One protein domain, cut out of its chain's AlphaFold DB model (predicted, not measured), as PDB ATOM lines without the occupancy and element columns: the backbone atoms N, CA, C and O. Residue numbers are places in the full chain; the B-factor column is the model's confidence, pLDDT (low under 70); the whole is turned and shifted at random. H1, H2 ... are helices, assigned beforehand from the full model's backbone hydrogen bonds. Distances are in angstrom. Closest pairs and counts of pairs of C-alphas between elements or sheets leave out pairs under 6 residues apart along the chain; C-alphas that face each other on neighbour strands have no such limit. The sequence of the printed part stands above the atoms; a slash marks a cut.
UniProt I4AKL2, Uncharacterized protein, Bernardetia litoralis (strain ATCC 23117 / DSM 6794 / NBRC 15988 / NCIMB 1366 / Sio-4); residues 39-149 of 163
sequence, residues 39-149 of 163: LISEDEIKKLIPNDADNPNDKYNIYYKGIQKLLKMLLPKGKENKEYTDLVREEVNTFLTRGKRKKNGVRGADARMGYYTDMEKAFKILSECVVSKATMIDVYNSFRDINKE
ATOM      1  N   LEU A  39     -41.859  -0.107 -24.562       45.59
ATOM      2  CA  LEU A  39     -40.597   0.614 -24.622       45.59
ATOM      3  C   LEU A  39     -40.933   2.068 -24.942       45.59
ATOM      4  O   LEU A  39     -41.210   2.408 -26.090       45.59
ATOM      5  N   ILE A  40     -40.936   2.918 -23.916       49.47
ATOM      6  CA  ILE A  40     -41.098   4.355 -24.107       49.47
ATOM      7  C   ILE A  40     -39.876   4.803 -24.910       49.47
ATOM      8  O   ILE A  40     -38.751   4.779 -24.410       49.47
ATOM      9  N   SER A  41     -40.087   5.143 -26.179       46.19
ATOM     10  CA  SER A  41     -39.002   5.557 -27.065       46.19
ATOM     11  C   SER A  41     -38.438   6.906 -26.613       46.19
ATOM     12  O   SER A  41     -39.177   7.751 -26.099       46.19
ATOM     13  N   GLU A  42     -37.146   7.154 -26.852       46.84
ATOM     14  CA  GLU A  42     -36.496   8.448 -26.584       46.84
ATOM     15  C   GLU A  42     -37.267   9.639 -27.184       46.84
ATOM     16  O   GLU A  42     -37.244  10.743 -26.640       46.84
ATOM     17  N   ASP A  43     -38.000   9.419 -28.276       46.59
ATOM     18  CA  ASP A  43     -38.821  10.442 -28.923       46.59
ATOM     19  C   ASP A  43     -40.153  10.708 -28.204       46.59
ATOM     20  O   ASP A  43     -40.656  11.830 -28.239       46.59
ATOM     21  N   GLU A  44     -40.730   9.721 -27.516       52.12
ATOM     22  CA  GLU A  44     -41.875   9.940 -26.618       52.12
ATOM     23  C   GLU A  44     -41.432  10.615 -25.318       52.12
ATOM     24  O   GLU A  44     -42.123  11.493 -24.802       52.12
ATOM     25  N   ILE A  45     -40.232  10.266 -24.850       52.66
ATOM     26  CA  ILE A  45     -39.537  10.882 -23.714       52.66
ATOM     27  C   ILE A  45     -39.292  12.376 -23.987       52.66
ATOM     28  O   ILE A  45     -39.632  13.210 -23.151       52.66
ATOM     29  N   LYS A  46     -38.805  12.745 -25.180       50.91
ATOM     30  CA  LYS A  46     -38.620  14.153 -25.590       50.91
ATOM     31  C   LYS A  46     -39.937  14.911 -25.780       50.91
ATOM     32  O   LYS A  46     -40.003  16.091 -25.460       50.91
ATOM     33  N   LYS A  47     -41.002  14.256 -26.258       59.12
ATOM     34  CA  LYS A  47     -42.339  14.875 -26.393       59.12
ATOM     35  C   LYS A  47     -43.005  15.182 -25.048       59.12
ATOM     36  O   LYS A  47     -43.902  16.018 -25.000       59.12
ATOM     37  N   LEU A  48     -42.590  14.508 -23.974       58.19
ATOM     38  CA  LEU A  48     -43.074  14.745 -22.611       58.19
ATOM     39  C   LEU A  48     -42.380  15.916 -21.905       58.19
ATOM     40  O   LEU A  48     -42.799  16.250 -20.800       58.19
ATOM     41  N   ILE A  49     -41.360  16.523 -22.520       57.78
ATOM     42  CA  ILE A  49     -40.618  17.692 -22.031       57.78
ATOM     43  C   ILE A  49     -41.153  18.925 -22.797       57.78
ATOM     44  O   ILE A  49     -40.647  19.254 -23.870       57.78
ATOM     45  N   PRO A  50     -42.257  19.550 -22.348       55.75
ATOM     46  CA  PRO A  50     -42.840  20.723 -22.995       55.75
ATOM     47  C   PRO A  50     -41.916  21.940 -22.907       55.75
ATOM     48  O   PRO A  50     -41.276  22.188 -21.894       55.75
ATOM     49  N   ASN A  51     -41.900  22.749 -23.967       57.97
ATOM     50  CA  ASN A  51     -41.019  23.917 -24.091       57.97
ATOM     51  C   ASN A  51     -41.312  25.056 -23.086       57.97
ATOM     52  O   ASN A  51     -40.503  25.974 -22.985       57.97
ATOM     53  N   ASP A  52     -42.439  25.016 -22.360       58.38
ATOM     54  CA  ASP A  52     -42.831  26.040 -21.384       58.38
ATOM     55  C   ASP A  52     -42.696  25.519 -19.943       58.38
ATOM     56  O   ASP A  52     -43.551  24.811 -19.408       58.38
ATOM     57  N   ALA A  53     -41.597  25.907 -19.298       56.78
ATOM     58  CA  ALA A  53     -41.142  25.384 -18.011       56.78
ATOM     59  C   ALA A  53     -42.054  25.702 -16.800       56.78
ATOM     60  O   ALA A  53     -41.800  25.209 -15.701       56.78
ATOM     61  N   ASP A  54     -43.126  26.488 -16.955       62.34
ATOM     62  CA  ASP A  54     -43.962  26.946 -15.832       62.34
ATOM     63  C   ASP A  54     -45.466  26.692 -15.964       62.34
ATOM     64  O   ASP A  54     -46.229  27.068 -15.072       62.34
ATOM     65  N   ASN A  55     -45.914  25.971 -16.992       78.06
ATOM     66  CA  ASN A  55     -47.308  25.542 -17.039       78.06
ATOM     67  C   ASN A  55     -47.567  24.437 -15.985       78.06
ATOM     68  O   ASN A  55     -46.925  23.382 -16.012       78.06
ATOM     69  N   PRO A  56     -48.521  24.621 -15.050       79.19
ATOM     70  CA  PRO A  56     -48.827  23.618 -14.028       79.19
ATOM     71  C   PRO A  56     -49.239  22.256 -14.602       79.19
ATOM     72  O   PRO A  56     -48.910  21.217 -14.027       79.19
ATOM     73  N   ASN A  57     -49.935  22.248 -15.743       79.38
ATOM     74  CA  ASN A  57     -50.371  21.013 -16.397       79.38
ATOM     75  C   ASN A  57     -49.184  20.202 -16.917       79.38
ATOM     76  O   ASN A  57     -49.189  18.973 -16.872       79.38
ATOM     77  N   ASP A  58     -48.153  20.896 -17.373       76.94
ATOM     78  CA  ASP A  58     -46.953  20.304 -17.936       76.94
ATOM     79  C   ASP A  58     -46.084  19.678 -16.847       76.94
ATOM     80  O   ASP A  58     -45.725  18.506 -16.950       76.94
ATOM     81  N   LYS A  59     -45.881  20.381 -15.727       81.31
ATOM     82  CA  LYS A  59     -45.238  19.812 -14.527       81.31
ATOM     83  C   LYS A  59     -45.980  18.580 -14.012       81.31
ATOM     84  O   LYS A  59     -45.366  17.556 -13.705       81.31
ATOM     85  N   TYR A  60     -47.312  18.644 -13.973       84.69
ATOM     86  CA  TYR A  60     -48.142  17.499 -13.611       84.69
ATOM     87  C   TYR A  60     -47.926  16.318 -14.571       84.69
ATOM     88  O   TYR A  60     -47.731  15.185 -14.125       84.69
ATOM     89  N   ASN A  61     -47.926  16.571 -15.883       80.94
ATOM     90  CA  ASN A  61     -47.703  15.541 -16.893       80.94
ATOM     91  C   ASN A  61     -46.311  14.910 -16.761       80.94
ATOM     92  O   ASN A  61     -46.223  13.685 -16.736       80.94
ATOM     93  N   ILE A  62     -45.248  15.702 -16.604       82.56
ATOM     94  CA  ILE A  62     -43.880  15.189 -16.427       82.56
ATOM     95  C   ILE A  62     -43.801  14.306 -15.183       82.56
ATOM     96  O   ILE A  62     -43.258  13.201 -15.237       82.56
ATOM     97  N   TYR A  63     -44.393  14.745 -14.070       87.19
ATOM     98  CA  TYR A  63     -44.376  13.966 -12.839       87.19
ATOM     99  C   TYR A  63     -45.128  12.637 -12.990       87.19
ATOM    100  O   TYR A  63     -44.566  11.577 -12.733       87.19
ATOM    101  N   TYR A  64     -46.394  12.666 -13.412       84.62
ATOM    102  CA  TYR A  64     -47.244  11.469 -13.417       84.62
ATOM    103  C   TYR A  64     -47.000  10.551 -14.622       84.62
ATOM    104  O   TYR A  64     -46.979   9.328 -14.469       84.62
ATOM    105  N   LYS A  65     -46.828  11.120 -15.821       82.81
ATOM    106  CA  LYS A  65     -46.651  10.362 -17.072       82.81
ATOM    107  C   LYS A  65     -45.187  10.065 -17.384       82.81
ATOM    108  O   LYS A  65     -44.930   9.082 -18.070       82.81
ATOM    109  N   GLY A  66     -44.258  10.869 -16.871       83.31
ATOM    110  CA  GLY A  66     -42.820  10.636 -16.992       83.31
ATOM    111  C   GLY A  66     -42.260   9.918 -15.768       83.31
ATOM    112  O   GLY A  66     -42.163   8.694 -15.741       83.31
ATOM    113  N   ILE A  67     -41.931  10.683 -14.726       88.44
ATOM    114  CA  ILE A  67     -41.197  10.217 -13.537       88.44
ATOM    115  C   ILE A  67     -41.897   9.028 -12.869       88.44
ATOM    116  O   ILE A  67     -41.291   7.979 -12.653       88.44
ATOM    117  N   GLN A  68     -43.188   9.149 -12.557       89.31
ATOM    118  CA  GLN A  68     -43.919   8.094 -11.862       89.31
ATOM    119  C   GLN A  68     -44.121   6.851 -12.736       89.31
ATOM    120  O   GLN A  68     -44.135   5.741 -12.200       89.31
ATOM    121  N   LYS A  69     -44.269   7.008 -14.059       85.00
ATOM    122  CA  LYS A  69     -44.356   5.875 -14.994       85.00
ATOM    123  C   LYS A  69     -43.031   5.107 -15.019       85.00
ATOM    124  O   LYS A  69     -43.053   3.896 -14.820       85.00
ATOM    125  N   LEU A  70     -41.899   5.805 -15.146       86.25
ATOM    126  CA  LEU A  70     -40.562   5.196 -15.118       86.25
ATOM    127  C   LEU A  70     -40.278   4.494 -13.784       86.25
ATOM    128  O   LEU A  70     -39.838   3.349 -13.767       86.25
ATOM    129  N   LEU A  71     -40.621   5.118 -12.654       88.06
ATOM    130  CA  LEU A  71     -40.470   4.482 -11.341       88.06
ATOM    131  C   LEU A  71     -41.310   3.212 -11.196       88.06
ATOM    132  O   LEU A  71     -40.887   2.277 -10.534       88.06
ATOM    133  N   LYS A  72     -42.509   3.151 -11.782       86.19
ATOM    134  CA  LYS A  72     -43.320   1.923 -11.761       86.19
ATOM    135  C   LYS A  72     -42.717   0.797 -12.602       86.19
ATOM    136  O   LYS A  72     -43.040  -0.353 -12.333       86.19
ATOM    137  N   MET A  73     -41.912   1.132 -13.608       83.25
ATOM    138  CA  MET A  73     -41.225   0.168 -14.468       83.25
ATOM    139  C   MET A  73     -39.947  -0.361 -13.807       83.25
ATOM    140  O   MET A  73     -39.666  -1.549 -13.884       83.25
ATOM    141  N   LEU A  74     -39.203   0.512 -13.122       85.00
ATOM    142  CA  LEU A  74     -37.954   0.162 -12.434       85.00
ATOM    143  C   LEU A  74     -38.169  -0.557 -11.100       85.00
ATOM    144  O   LEU A  74     -37.305  -1.308 -10.656       85.00
ATOM    145  N   LEU A  75     -39.281  -0.279 -10.418       87.50
ATOM    146  CA  LEU A  75     -39.489  -0.746  -9.054       87.50
ATOM    147  C   LEU A  75     -40.421  -1.957  -8.993       87.50
ATOM    148  O   LEU A  75     -41.465  -1.964  -9.654       87.50
ATOM    149  N   PRO A  76     -40.116  -2.943  -8.133       85.00
ATOM    150  CA  PRO A  76     -40.969  -4.103  -7.967       85.00
ATOM    151  C   PRO A  76     -42.359  -3.743  -7.446       85.00
ATOM    152  O   PRO A  76     -42.549  -2.877  -6.586       85.00
ATOM    153  N   LYS A  77     -43.357  -4.455  -7.968       83.25
ATOM    154  CA  LYS A  77     -44.742  -4.405  -7.488       83.25
ATOM    155  C   LYS A  77     -44.874  -5.287  -6.232       83.25
ATOM    156  O   LYS A  77     -44.019  -6.129  -5.968       83.25
ATOM    157  N   GLY A  78     -45.945  -5.088  -5.463       82.44
ATOM    158  CA  GLY A  78     -46.265  -5.912  -4.287       82.44
ATOM    159  C   GLY A  78     -46.194  -5.175  -2.948       82.44
ATOM    160  O   GLY A  78     -45.589  -4.109  -2.826       82.44
ATOM    161  N   LYS A  79     -46.878  -5.712  -1.932       83.19
ATOM    162  CA  LYS A  79     -46.920  -5.112  -0.581       83.19
ATOM    163  C   LYS A  79     -45.654  -5.428   0.204       83.19
ATOM    164  O   LYS A  79     -45.185  -4.585   0.957       83.19
ATOM    165  N   GLU A  80     -45.118  -6.620  -0.011       82.31
ATOM    166  CA  GLU A  80     -43.841  -7.108   0.489       82.31
ATOM    167  C   GLU A  80     -42.686  -6.201   0.068       82.31
ATOM    168  O   GLU A  80     -41.777  -5.974   0.857       82.31
ATOM    169  N   ASN A  81     -42.779  -5.592  -1.120       84.94
ATOM    170  CA  ASN A  81     -41.735  -4.709  -1.621       84.94
ATOM    171  C   ASN A  81     -41.928  -3.232  -1.255       84.94
ATOM    172  O   ASN A  81     -41.100  -2.383  -1.593       84.94
ATOM    173  N   LYS A  82     -43.034  -2.897  -0.584       86.12
ATOM    174  CA  LYS A  82     -43.459  -1.510  -0.377       86.12
ATOM    175  C   LYS A  82     -42.429  -0.698   0.401       86.12
ATOM    176  O   LYS A  82     -42.157   0.431   0.016       86.12
ATOM    177  N   GLU A  83     -41.851  -1.277   1.448       86.69
ATOM    178  CA  GLU A  83     -40.840  -0.608   2.271       86.69
ATOM    179  C   GLU A  83     -39.619  -0.201   1.433       86.69
ATOM    180  O   GLU A  83     -39.228   0.964   1.432       86.69
ATOM    181  N   TYR A  84     -39.108  -1.121   0.610       85.00
ATOM    182  CA  TYR A  84     -37.998  -0.870  -0.316       85.00
ATOM    183  C   TYR A  84     -38.343   0.203  -1.347       85.00
ATOM    184  O   TYR A  84     -37.581   1.135  -1.606       85.00
ATOM    185  N   THR A  85     -39.543   0.094  -1.909       88.94
ATOM    186  CA  THR A  85     -40.032   1.015  -2.930       88.94
ATOM    187  C   THR A  85     -40.192   2.432  -2.375       88.94
ATOM    188  O   THR A  85     -39.935   3.415  -3.070       88.94
ATOM    189  N   ASP A  86     -40.633   2.544  -1.122       90.94
ATOM    190  CA  ASP A  86     -40.833   3.815  -0.436       90.94
ATOM    191  C   ASP A  86     -39.494   4.500  -0.118       90.94
ATOM    192  O   ASP A  86     -39.427   5.725  -0.219       90.94
ATOM    193  N   LEU A  87     -38.421   3.741   0.154       91.69
ATOM    194  CA  LEU A  87     -37.060   4.284   0.298       91.69
ATOM    195  C   LEU A  87     -36.566   4.926  -1.003       91.69
ATOM    196  O   LEU A  87     -36.144   6.082  -0.998       91.69
ATOM    197  N   VAL A  88     -36.691   4.229  -2.138       93.56
ATOM    198  CA  VAL A  88     -36.266   4.786  -3.437       93.56
ATOM    199  C   VAL A  88     -37.102   6.002  -3.817       93.56
ATOM    200  O   VAL A  88     -36.573   7.038  -4.226       93.56
ATOM    201  N   ARG A  89     -38.423   5.930  -3.617       93.38
ATOM    202  CA  ARG A  89     -39.308   7.079  -3.836       93.38
ATOM    203  C   ARG A  89     -38.974   8.249  -2.917       93.38
ATOM    204  O   ARG A  89     -39.214   9.390  -3.308       93.38
ATOM    205  N   GLU A  90     -38.473   8.017  -1.708       93.62
ATOM    206  CA  GLU A  90     -38.066   9.101  -0.816       93.62
ATOM    207  C   GLU A  90     -36.860   9.863  -1.361       93.62
ATOM    208  O   GLU A  90     -36.905  11.092  -1.366       93.62
ATOM    209  N   GLU A  91     -35.835   9.177  -1.874       94.81
ATOM    210  CA  GLU A  91     -34.665   9.841  -2.470       94.81
ATOM    211  C   GLU A  91     -35.037  10.653  -3.711       94.81
ATOM    212  O   GLU A  91     -34.643  11.816  -3.828       94.81
ATOM    213  N   VAL A  92     -35.877  10.099  -4.592       94.44
ATOM    214  CA  VAL A  92     -36.364  10.823  -5.779       94.44
ATOM    215  C   VAL A  92     -37.173  12.055  -5.374       94.44
ATOM    216  O   VAL A  92     -36.993  13.139  -5.924       94.44
ATOM    217  N   ASN A  93     -38.062  11.928  -4.386       94.25
ATOM    218  CA  ASN A  93     -38.850  13.069  -3.922       94.25
ATOM    219  C   ASN A  93     -37.989  14.113  -3.198       94.25
ATOM    220  O   ASN A  93     -38.279  15.304  -3.291       94.25
ATOM    221  N   THR A  94     -36.954  13.685  -2.476       94.00
ATOM    222  CA  THR A  94     -35.987  14.575  -1.818       94.00
ATOM    223  C   THR A  94     -35.226  15.380  -2.868       94.00
ATOM    224  O   THR A  94     -35.140  16.600  -2.750       94.00
ATOM    225  N   PHE A  95     -34.792  14.731  -3.950       95.31
ATOM    226  CA  PHE A  95     -34.178  15.399  -5.095       95.31
ATOM    227  C   PHE A  95     -35.120  16.439  -5.722       95.31
ATOM    228  O   PHE A  95     -34.775  17.614  -5.820       95.31
ATOM    229  N   LEU A  96     -36.360  16.046  -6.041       93.38
ATOM    230  CA  LEU A  96     -37.375  16.938  -6.632       93.38
ATOM    231  C   LEU A  96     -37.787  18.110  -5.730       93.38
ATOM    232  O   LEU A  96     -38.395  19.071  -6.196       93.38
ATOM    233  N   THR A  97     -37.488  18.027  -4.436       92.88
ATOM    234  CA  THR A  97     -37.771  19.081  -3.456       92.88
ATOM    235  C   THR A  97     -36.506  19.774  -2.950       92.88
ATOM    236  O   THR A  97     -36.579  20.482  -1.944       92.88
ATOM    237  N   ARG A  98     -35.380  19.609  -3.666       90.12
ATOM    238  CA  ARG A  98     -34.064  20.196  -3.372       90.12
ATOM    239  C   ARG A  98     -33.590  19.895  -1.951       90.12
ATOM    240  O   ARG A  98     -33.459  20.787  -1.124       90.12
ATOM    241  N   GLY A  99     -33.437  18.613  -1.633       88.25
ATOM    242  CA  GLY A  99     -32.872  18.165  -0.355       88.25
ATOM    243  C   GLY A  99     -33.858  18.127   0.817       88.25
ATOM    244  O   GLY A  99     -33.508  17.681   1.912       88.25
ATOM    245  N   LYS A 100     -35.124  18.524   0.628       88.81
ATOM    246  CA  LYS A 100     -36.128  18.451   1.700       88.81
ATOM    247  C   LYS A 100     -36.519  17.000   1.975       88.81
ATOM    248  O   LYS A 100     -37.376  16.434   1.309       88.81
ATOM    249  N   ARG A 101     -35.923  16.406   3.008       89.38
ATOM    250  CA  ARG A 101     -36.278  15.067   3.510       89.38
ATOM    251  C   ARG A 101     -37.484  15.115   4.448       89.38
ATOM    252  O   ARG A 101     -37.704  16.104   5.152       89.38
ATOM    253  N   LYS A 102     -38.250  14.019   4.518       88.88
ATOM    254  CA  LYS A 102     -39.296  13.859   5.544       88.88
ATOM    255  C   LYS A 102     -38.722  13.977   6.958       88.88
ATOM    256  O   LYS A 102     -37.792  13.268   7.326       88.88
ATOM    257  N   LYS A 103     -39.358  14.809   7.784       86.31
ATOM    258  CA  LYS A 103     -39.163  14.878   9.236       86.31
ATOM    259  C   LYS A 103     -40.479  14.483   9.903       86.31
ATOM    260  O   LYS A 103     -41.523  15.037   9.574       86.31
ATOM    261  N   ASN A 104     -40.454  13.495  10.796       84.31
ATOM    262  CA  ASN A 104     -41.656  12.966  11.467       84.31
ATOM    263  C   ASN A 104     -42.786  12.574  10.488       84.31
ATOM    264  O   ASN A 104     -43.959  12.839  10.732       84.31
ATOM    265  N   GLY A 105     -42.426  11.986   9.342       82.31
ATOM    266  CA  GLY A 105     -43.377  11.560   8.307       82.31
ATOM    267  C   GLY A 105     -43.837  12.655   7.333       82.31
ATOM    268  O   GLY A 105     -44.485  12.330   6.339       82.31
ATOM    269  N   VAL A 106     -43.465  13.924   7.542       83.62
ATOM    270  CA  VAL A 106     -43.893  15.062   6.707       83.62
ATOM    271  C   VAL A 106     -42.684  15.753   6.066       83.62
ATOM    272  O   VAL A 106     -41.702  16.051   6.736       83.62
ATOM    273  N   ARG A 107     -42.733  16.016   4.751       86.00
ATOM    274  CA  ARG A 107     -41.617  16.619   3.987       86.00
ATOM    275  C   ARG A 107     -41.597  18.150   4.000       86.00
ATOM    276  O   ARG A 107     -40.560  18.757   3.775       86.00
ATOM    277  N   GLY A 108     -42.748  18.786   4.220       84.38
ATOM    278  CA  GLY A 108     -42.884  20.243   4.095       84.38
ATOM    279  C   GLY A 108     -42.700  20.769   2.662       84.38
ATOM    280  O   GLY A 108     -42.604  21.977   2.462       84.38
ATOM    281  N   ALA A 109     -42.638  19.879   1.667       87.44
ATOM    282  CA  ALA A 109     -42.609  20.203   0.248       87.44
ATOM    283  C   ALA A 109     -43.259  19.088  -0.578       87.44
ATOM    284  O   ALA A 109     -43.215  17.907  -0.211       87.44
ATOM    285  N   ASP A 110     -43.854  19.491  -1.695       87.50
ATOM    286  CA  ASP A 110     -44.509  18.601  -2.642       87.50
ATOM    287  C   ASP A 110     -43.631  18.429  -3.884       87.50
ATOM    288  O   ASP A 110     -43.346  19.398  -4.584       87.50
ATOM    289  N   ALA A 111     -43.226  17.192  -4.172       88.44
ATOM    290  CA  ALA A 111     -42.404  16.864  -5.335       88.44
ATOM    291  C   ALA A 111     -43.119  17.149  -6.668       88.44
ATOM    292  O   ALA A 111     -42.465  17.378  -7.680       88.44
ATOM    293  N   ARG A 112     -44.459  17.198  -6.667       88.38
ATOM    294  CA  ARG A 112     -45.277  17.569  -7.835       88.38
ATOM    295  C   ARG A 112     -45.195  19.056  -8.165       88.38
ATOM    296  O   ARG A 112     -45.542  19.455  -9.268       88.38
ATOM    297  N   MET A 113     -44.748  19.858  -7.202       86.88
ATOM    298  CA  MET A 113     -44.535  21.299  -7.334       86.88
ATOM    299  C   MET A 113     -43.046  21.642  -7.458       86.88
ATOM    300  O   MET A 113     -42.671  22.799  -7.276       86.88
ATOM    301  N   GLY A 114     -42.195  20.646  -7.733       84.88
ATOM    302  CA  GLY A 114     -40.773  20.852  -7.990       84.88
ATOM    303  C   GLY A 114     -40.521  21.774  -9.187       84.88
ATOM    304  O   GLY A 114     -41.404  22.031 -10.014       84.88
ATOM    305  N   TYR A 115     -39.293  22.278  -9.288       86.00
ATOM    306  CA  TYR A 115     -38.899  23.064 -10.449       86.00
ATOM    307  C   TYR A 115     -38.821  22.168 -11.677       86.00
ATOM    308  O   TYR A 115     -38.414  21.010 -11.599       86.00
ATOM    309  N   TYR A 116     -39.178  22.732 -12.823       83.19
ATOM    310  CA  TYR A 116     -39.144  22.018 -14.090       83.19
ATOM    311  C   TYR A 116     -37.757  21.447 -14.397       83.19
ATOM    312  O   TYR A 116     -37.644  20.280 -14.747       83.19
ATOM    313  N   THR A 117     -36.700  22.230 -14.163       84.88
ATOM    314  CA  THR A 117     -35.305  21.799 -14.344       84.88
ATOM    315  C   THR A 117     -34.967  20.558 -13.521       84.88
ATOM    316  O   THR A 117     -34.244  19.675 -13.977       84.88
ATOM    317  N   ASP A 118     -35.512  20.478 -12.307       89.50
ATOM    318  CA  ASP A 118     -35.285  19.359 -11.400       89.50
ATOM    319  C   ASP A 118     -36.096  18.143 -11.878       89.50
ATOM    320  O   ASP A 118     -35.581  17.028 -11.920       89.50
ATOM    321  N   MET A 119     -37.335  18.346 -12.336       87.94
ATOM    322  CA  MET A 119     -38.150  17.281 -12.932       87.94
ATOM    323  C   MET A 119     -37.529  16.703 -14.206       87.94
ATOM    324  O   MET A 119     -37.463  15.484 -14.351       87.94
ATOM    325  N   GLU A 120     -37.044  17.558 -15.105       84.19
ATOM    326  CA  GLU A 120     -36.372  17.161 -16.344       84.19
ATOM    327  C   GLU A 120     -35.113  16.340 -16.041       84.19
ATOM    328  O   GLU A 120     -34.907  15.263 -16.605       84.19
ATOM    329  N   LYS A 121     -34.304  16.795 -15.078       89.12
ATOM    330  CA  LYS A 121     -33.097  16.082 -14.655       89.12
ATOM    331  C   LYS A 121     -33.424  14.730 -14.013       89.12
ATOM    332  O   LYS A 121     -32.794  13.734 -14.363       89.12
ATOM    333  N   ALA A 122     -34.431  14.663 -13.136       90.75
ATOM    334  CA  ALA A 122     -34.893  13.399 -12.551       90.75
ATOM    335  C   ALA A 122     -35.374  12.424 -13.630       90.75
ATOM    336  O   ALA A 122     -35.051  11.239 -13.599       90.75
ATOM    337  N   PHE A 123     -36.146  12.931 -14.587       86.38
ATOM    338  CA  PHE A 123     -36.678  12.146 -15.685       86.38
ATOM    339  C   PHE A 123     -35.568  11.579 -16.577       86.38
ATOM    340  O   PHE A 123     -35.609  10.396 -16.913       86.38
ATOM    341  N   LYS A 124     -34.545  12.381 -16.896       84.94
ATOM    342  CA  LYS A 124     -33.372  11.926 -17.652       84.94
ATOM    343  C   LYS A 124     -32.623  10.802 -16.929       84.94
ATOM    344  O   LYS A 124     -32.402   9.758 -17.534       84.94
ATOM    345  N   ILE A 125     -32.322  10.977 -15.639       90.25
ATOM    346  CA  ILE A 125     -31.648   9.952 -14.819       90.25
ATOM    347  C   ILE A 125     -32.453   8.646 -14.827       90.25
ATOM    348  O   ILE A 125     -31.917   7.579 -15.104       90.25
ATOM    349  N   LEU A 126     -33.764   8.723 -14.581       86.75
ATOM    350  CA  LEU A 126     -34.624   7.537 -14.573       86.75
ATOM    351  C   LEU A 126     -34.719   6.868 -15.948       86.75
ATOM    352  O   LEU A 126     -34.787   5.645 -16.023       86.75
ATOM    353  N   SER A 127     -34.714   7.647 -17.029       80.62
ATOM    354  CA  SER A 127     -34.723   7.112 -18.393       80.62
ATOM    355  C   SER A 127     -33.432   6.344 -18.686       80.62
ATOM    356  O   SER A 127     -33.485   5.225 -19.192       80.62
ATOM    357  N   GLU A 128     -32.281   6.895 -18.294       82.88
ATOM    358  CA  GLU A 128     -30.980   6.224 -18.398       82.88
ATOM    359  C   GLU A 128     -30.944   4.929 -17.569       82.88
ATOM    360  O   GLU A 128     -30.460   3.903 -18.052       82.88
ATOM    361  N   CYS A 129     -31.532   4.926 -16.367       85.06
ATOM    362  CA  CYS A 129     -31.703   3.717 -15.556       85.06
ATOM    363  C   CYS A 129     -32.557   2.650 -16.263       85.06
ATOM    364  O   CYS A 129     -32.206   1.474 -16.237       85.06
ATOM    365  N   VAL A 130     -33.651   3.033 -16.930       80.75
ATOM    366  CA  VAL A 130     -34.481   2.077 -17.687       80.75
ATOM    367  C   VAL A 130     -33.699   1.482 -18.857       80.75
ATOM    368  O   VAL A 130     -33.665   0.262 -19.012       80.75
ATOM    369  N   VAL A 131     -33.030   2.322 -19.652       78.62
ATOM    370  CA  VAL A 131     -32.250   1.881 -20.824       78.62
ATOM    371  C   VAL A 131     -31.104   0.955 -20.415       78.62
ATOM    372  O   VAL A 131     -30.857  -0.057 -21.070       78.62
ATOM    373  N   SER A 132     -30.428   1.264 -19.308       80.31
ATOM    374  CA  SER A 132     -29.333   0.446 -18.772       80.31
ATOM    375  C   SER A 132     -29.795  -0.805 -18.019       80.31
ATOM    376  O   SER A 132     -28.947  -1.596 -17.612       80.31
ATOM    377  N   LYS A 133     -31.112  -1.018 -17.860       82.06
ATOM    378  CA  LYS A 133     -31.688  -2.081 -17.015       82.06
ATOM    379  C   LYS A 133     -31.135  -2.037 -15.587       82.06
ATOM    380  O   LYS A 133     -30.830  -3.072 -14.996       82.06
ATOM    381  N   ALA A 134     -30.979  -0.823 -15.071       82.00
ATOM    382  CA  ALA A 134     -30.464  -0.566 -13.743       82.00
ATOM    383  C   ALA A 134     -31.362  -1.192 -12.673       82.00
ATOM    384  O   ALA A 134     -32.588  -1.268 -12.804       82.00
ATOM    385  N   THR A 135     -30.728  -1.612 -11.591       86.25
ATOM    386  CA  THR A 135     -31.395  -2.211 -10.443       86.25
ATOM    387  C   THR A 135     -32.069  -1.132  -9.595       86.25
ATOM    388  O   THR A 135     -31.765   0.062  -9.685       86.25
ATOM    389  N   MET A 136     -32.974  -1.533  -8.702       87.56
ATOM    390  CA  MET A 136     -33.565  -0.600  -7.734       87.56
ATOM    391  C   MET A 136     -32.493   0.063  -6.845       87.56
ATOM    392  O   MET A 136     -32.645   1.227  -6.465       87.56
ATOM    393  N   ILE A 137     -31.407  -0.656  -6.541       89.00
ATOM    394  CA  ILE A 137     -30.264  -0.142  -5.776       89.00
ATOM    395  C   ILE A 137     -29.535   0.949  -6.556       89.00
ATOM    396  O   ILE A 137     -29.187   1.981  -5.983       89.00
ATOM    397  N   ASP A 138     -29.341   0.758  -7.858       90.50
ATOM    398  CA  ASP A 138     -28.680   1.748  -8.710       90.50
ATOM    399  C   ASP A 138     -29.482   3.050  -8.765       90.50
ATOM    400  O   ASP A 138     -28.917   4.137  -8.626       90.50
ATOM    401  N   VAL A 139     -30.812   2.947  -8.886       92.44
ATOM    402  CA  VAL A 139     -31.709   4.112  -8.830       92.44
ATOM    403  C   VAL A 139     -31.578   4.809  -7.476       92.44
ATOM    404  O   VAL A 139     -31.392   6.024  -7.424       92.44
ATOM    405  N   TYR A 140     -31.635   4.056  -6.375       94.25
ATOM    406  CA  TYR A 140     -31.476   4.611  -5.031       94.25
ATOM    407  C   TYR A 140     -30.146   5.357  -4.867       94.25
ATOM    408  O   TYR A 140     -30.144   6.520  -4.461       94.25
ATOM    409  N   ASN A 141     -29.028   4.721  -5.221       92.75
ATOM    410  CA  ASN A 141     -27.695   5.306  -5.085       92.75
ATOM    411  C   ASN A 141     -27.531   6.556  -5.955       92.75
ATOM    412  O   ASN A 141     -27.027   7.564  -5.463       92.75
ATOM    413  N   SER A 142     -28.043   6.534  -7.191       93.75
ATOM    414  CA  SER A 142     -27.979   7.676  -8.112       93.75
ATOM    415  C   SER A 142     -28.607   8.933  -7.509       93.75
ATOM    416  O   SER A 142     -27.994   9.998  -7.504       93.75
ATOM    417  N   PHE A 143     -29.813   8.826  -6.943       95.25
ATOM    418  CA  PHE A 143     -30.470   9.975  -6.312       95.25
ATOM    419  C   PHE A 143     -29.865  10.327  -4.949       95.25
ATOM    420  O   PHE A 143     -29.737  11.509  -4.625       95.25
ATOM    421  N   ARG A 144     -29.457   9.327  -4.158       93.62
ATOM    422  CA  ARG A 144     -28.826   9.532  -2.848       93.62
ATOM    423  C   ARG A 144     -27.542  10.344  -2.962       93.62
ATOM    424  O   ARG A 144     -27.341  11.263  -2.171       93.62
ATOM    425  N   ASP A 145     -26.674   9.999  -3.904       93.44
ATOM    426  CA  ASP A 145     -25.369  10.645  -4.045       93.44
ATOM    427  C   ASP A 145     -25.533  12.104  -4.476       93.44
ATOM    428  O   ASP A 145     -24.954  12.991  -3.851       93.44
ATOM    429  N   ILE A 146     -26.458  12.377  -5.399       93.44
ATOM    430  CA  ILE A 146     -26.824  13.748  -5.775       93.44
ATOM    431  C   ILE A 146     -27.392  14.524  -4.574       93.44
ATOM    432  O   ILE A 146     -27.032  15.679  -4.351       93.44
ATOM    433  N   ASN A 147     -28.261  13.909  -3.769       92.81
ATOM    434  CA  ASN A 147     -28.805  14.555  -2.571       92.81
ATOM    435  C   ASN A 147     -27.705  14.857  -1.538       92.81
ATOM    436  O   ASN A 147     -27.708  15.931  -0.942       92.81
ATOM    437  N   LYS A 148     -26.744  13.942  -1.344       91.31
ATOM    438  CA  LYS A 148     -25.587  14.153  -0.456       91.31
ATOM    439  C   LYS A 148     -24.708  15.309  -0.936       91.31
ATOM    440  O   LYS A 148     -24.240  16.085  -0.107       91.31
ATOM    441  N   GLU A 149     -24.500  15.438  -2.243       89.69
ATOM    442  CA  GLU A 149     -23.769  16.566  -2.829       89.69
ATOM    443  C   GLU A 149     -24.497  17.898  -2.608       89.69
ATOM    444  O   GLU A 149     -23.866  18.872  -2.200       89.69
TER     445      GLU A 149
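AT A GLANCE: This is residues 39 to 149 of the 163 residues of an uncharacterized protein of Bernardetia litoralis (strain ATCC 23117 / DSM 6794 / NBRC 15988 / NCIMB 1366 / Sio-4) (UniProt I4AKL2). Two pairs of helices stand side by side, H2 with H4 and H3 with H5, the second pair running against the first; H4 is in the middle, touching H2, H3 and H5. Short H1 lies beyond H2 and H4, away from H3 and H5. The 111 printed residues have five named helices, H1 to H5 in order, and no named strand: all helix. The whole is compact and rounded, with a radius of gyration of the C-alphas of 13.5 A and spans of 36 by 31 by 28 A.

HOW THE PARTS SIT: H1, residues 42 to 47, is close to but not clearly touching H2, residues 56 to 74; their closest C-alphas, Ile 45 and Gly 66, are 7.5 A apart. H2 touches H4, residues 116 to 131, at a shallow tilt of 24 degrees, the same way, closest at C-alphas 67 and 123, 5.4 A. H3, residues 82 to 96, touches H4 with residues 92 to 96 alone, closest at C-alphas 96 and 118, 5.7 A, at a steep tilt of 43 degrees, opposite ways. H3 touches H5, residues 136 to 149, closest at C-alphas 88 and 140, 5.1 A. H3, H4 and H5 form an up and down bundle, each running against the one before; H3 and H4, and H4 and H5, are helical hairpins. Every O i to N i+4 pair is within hydrogen-bond range in H1, H3 and H4; in H2 13 of 15 are, in H5 9 of 10.

IN THESE COORDINATES: H1 begins at C-alpha 42 (-36.496, 8.448, -26.584). H2 is 25.9 A long, H4 22.3 A, H3 and H5 20.4 A each. H5 ends at C-alpha 149 (-23.769, 16.566, -2.829).

THE WHOLE: C-alphas 43 and 104, the farthest apart, are 40.6 A apart. The printed part has no cut. The link from H3 to H4, residues 97 to 115, is long. Residues 39 to 54 are under pLDDT 70.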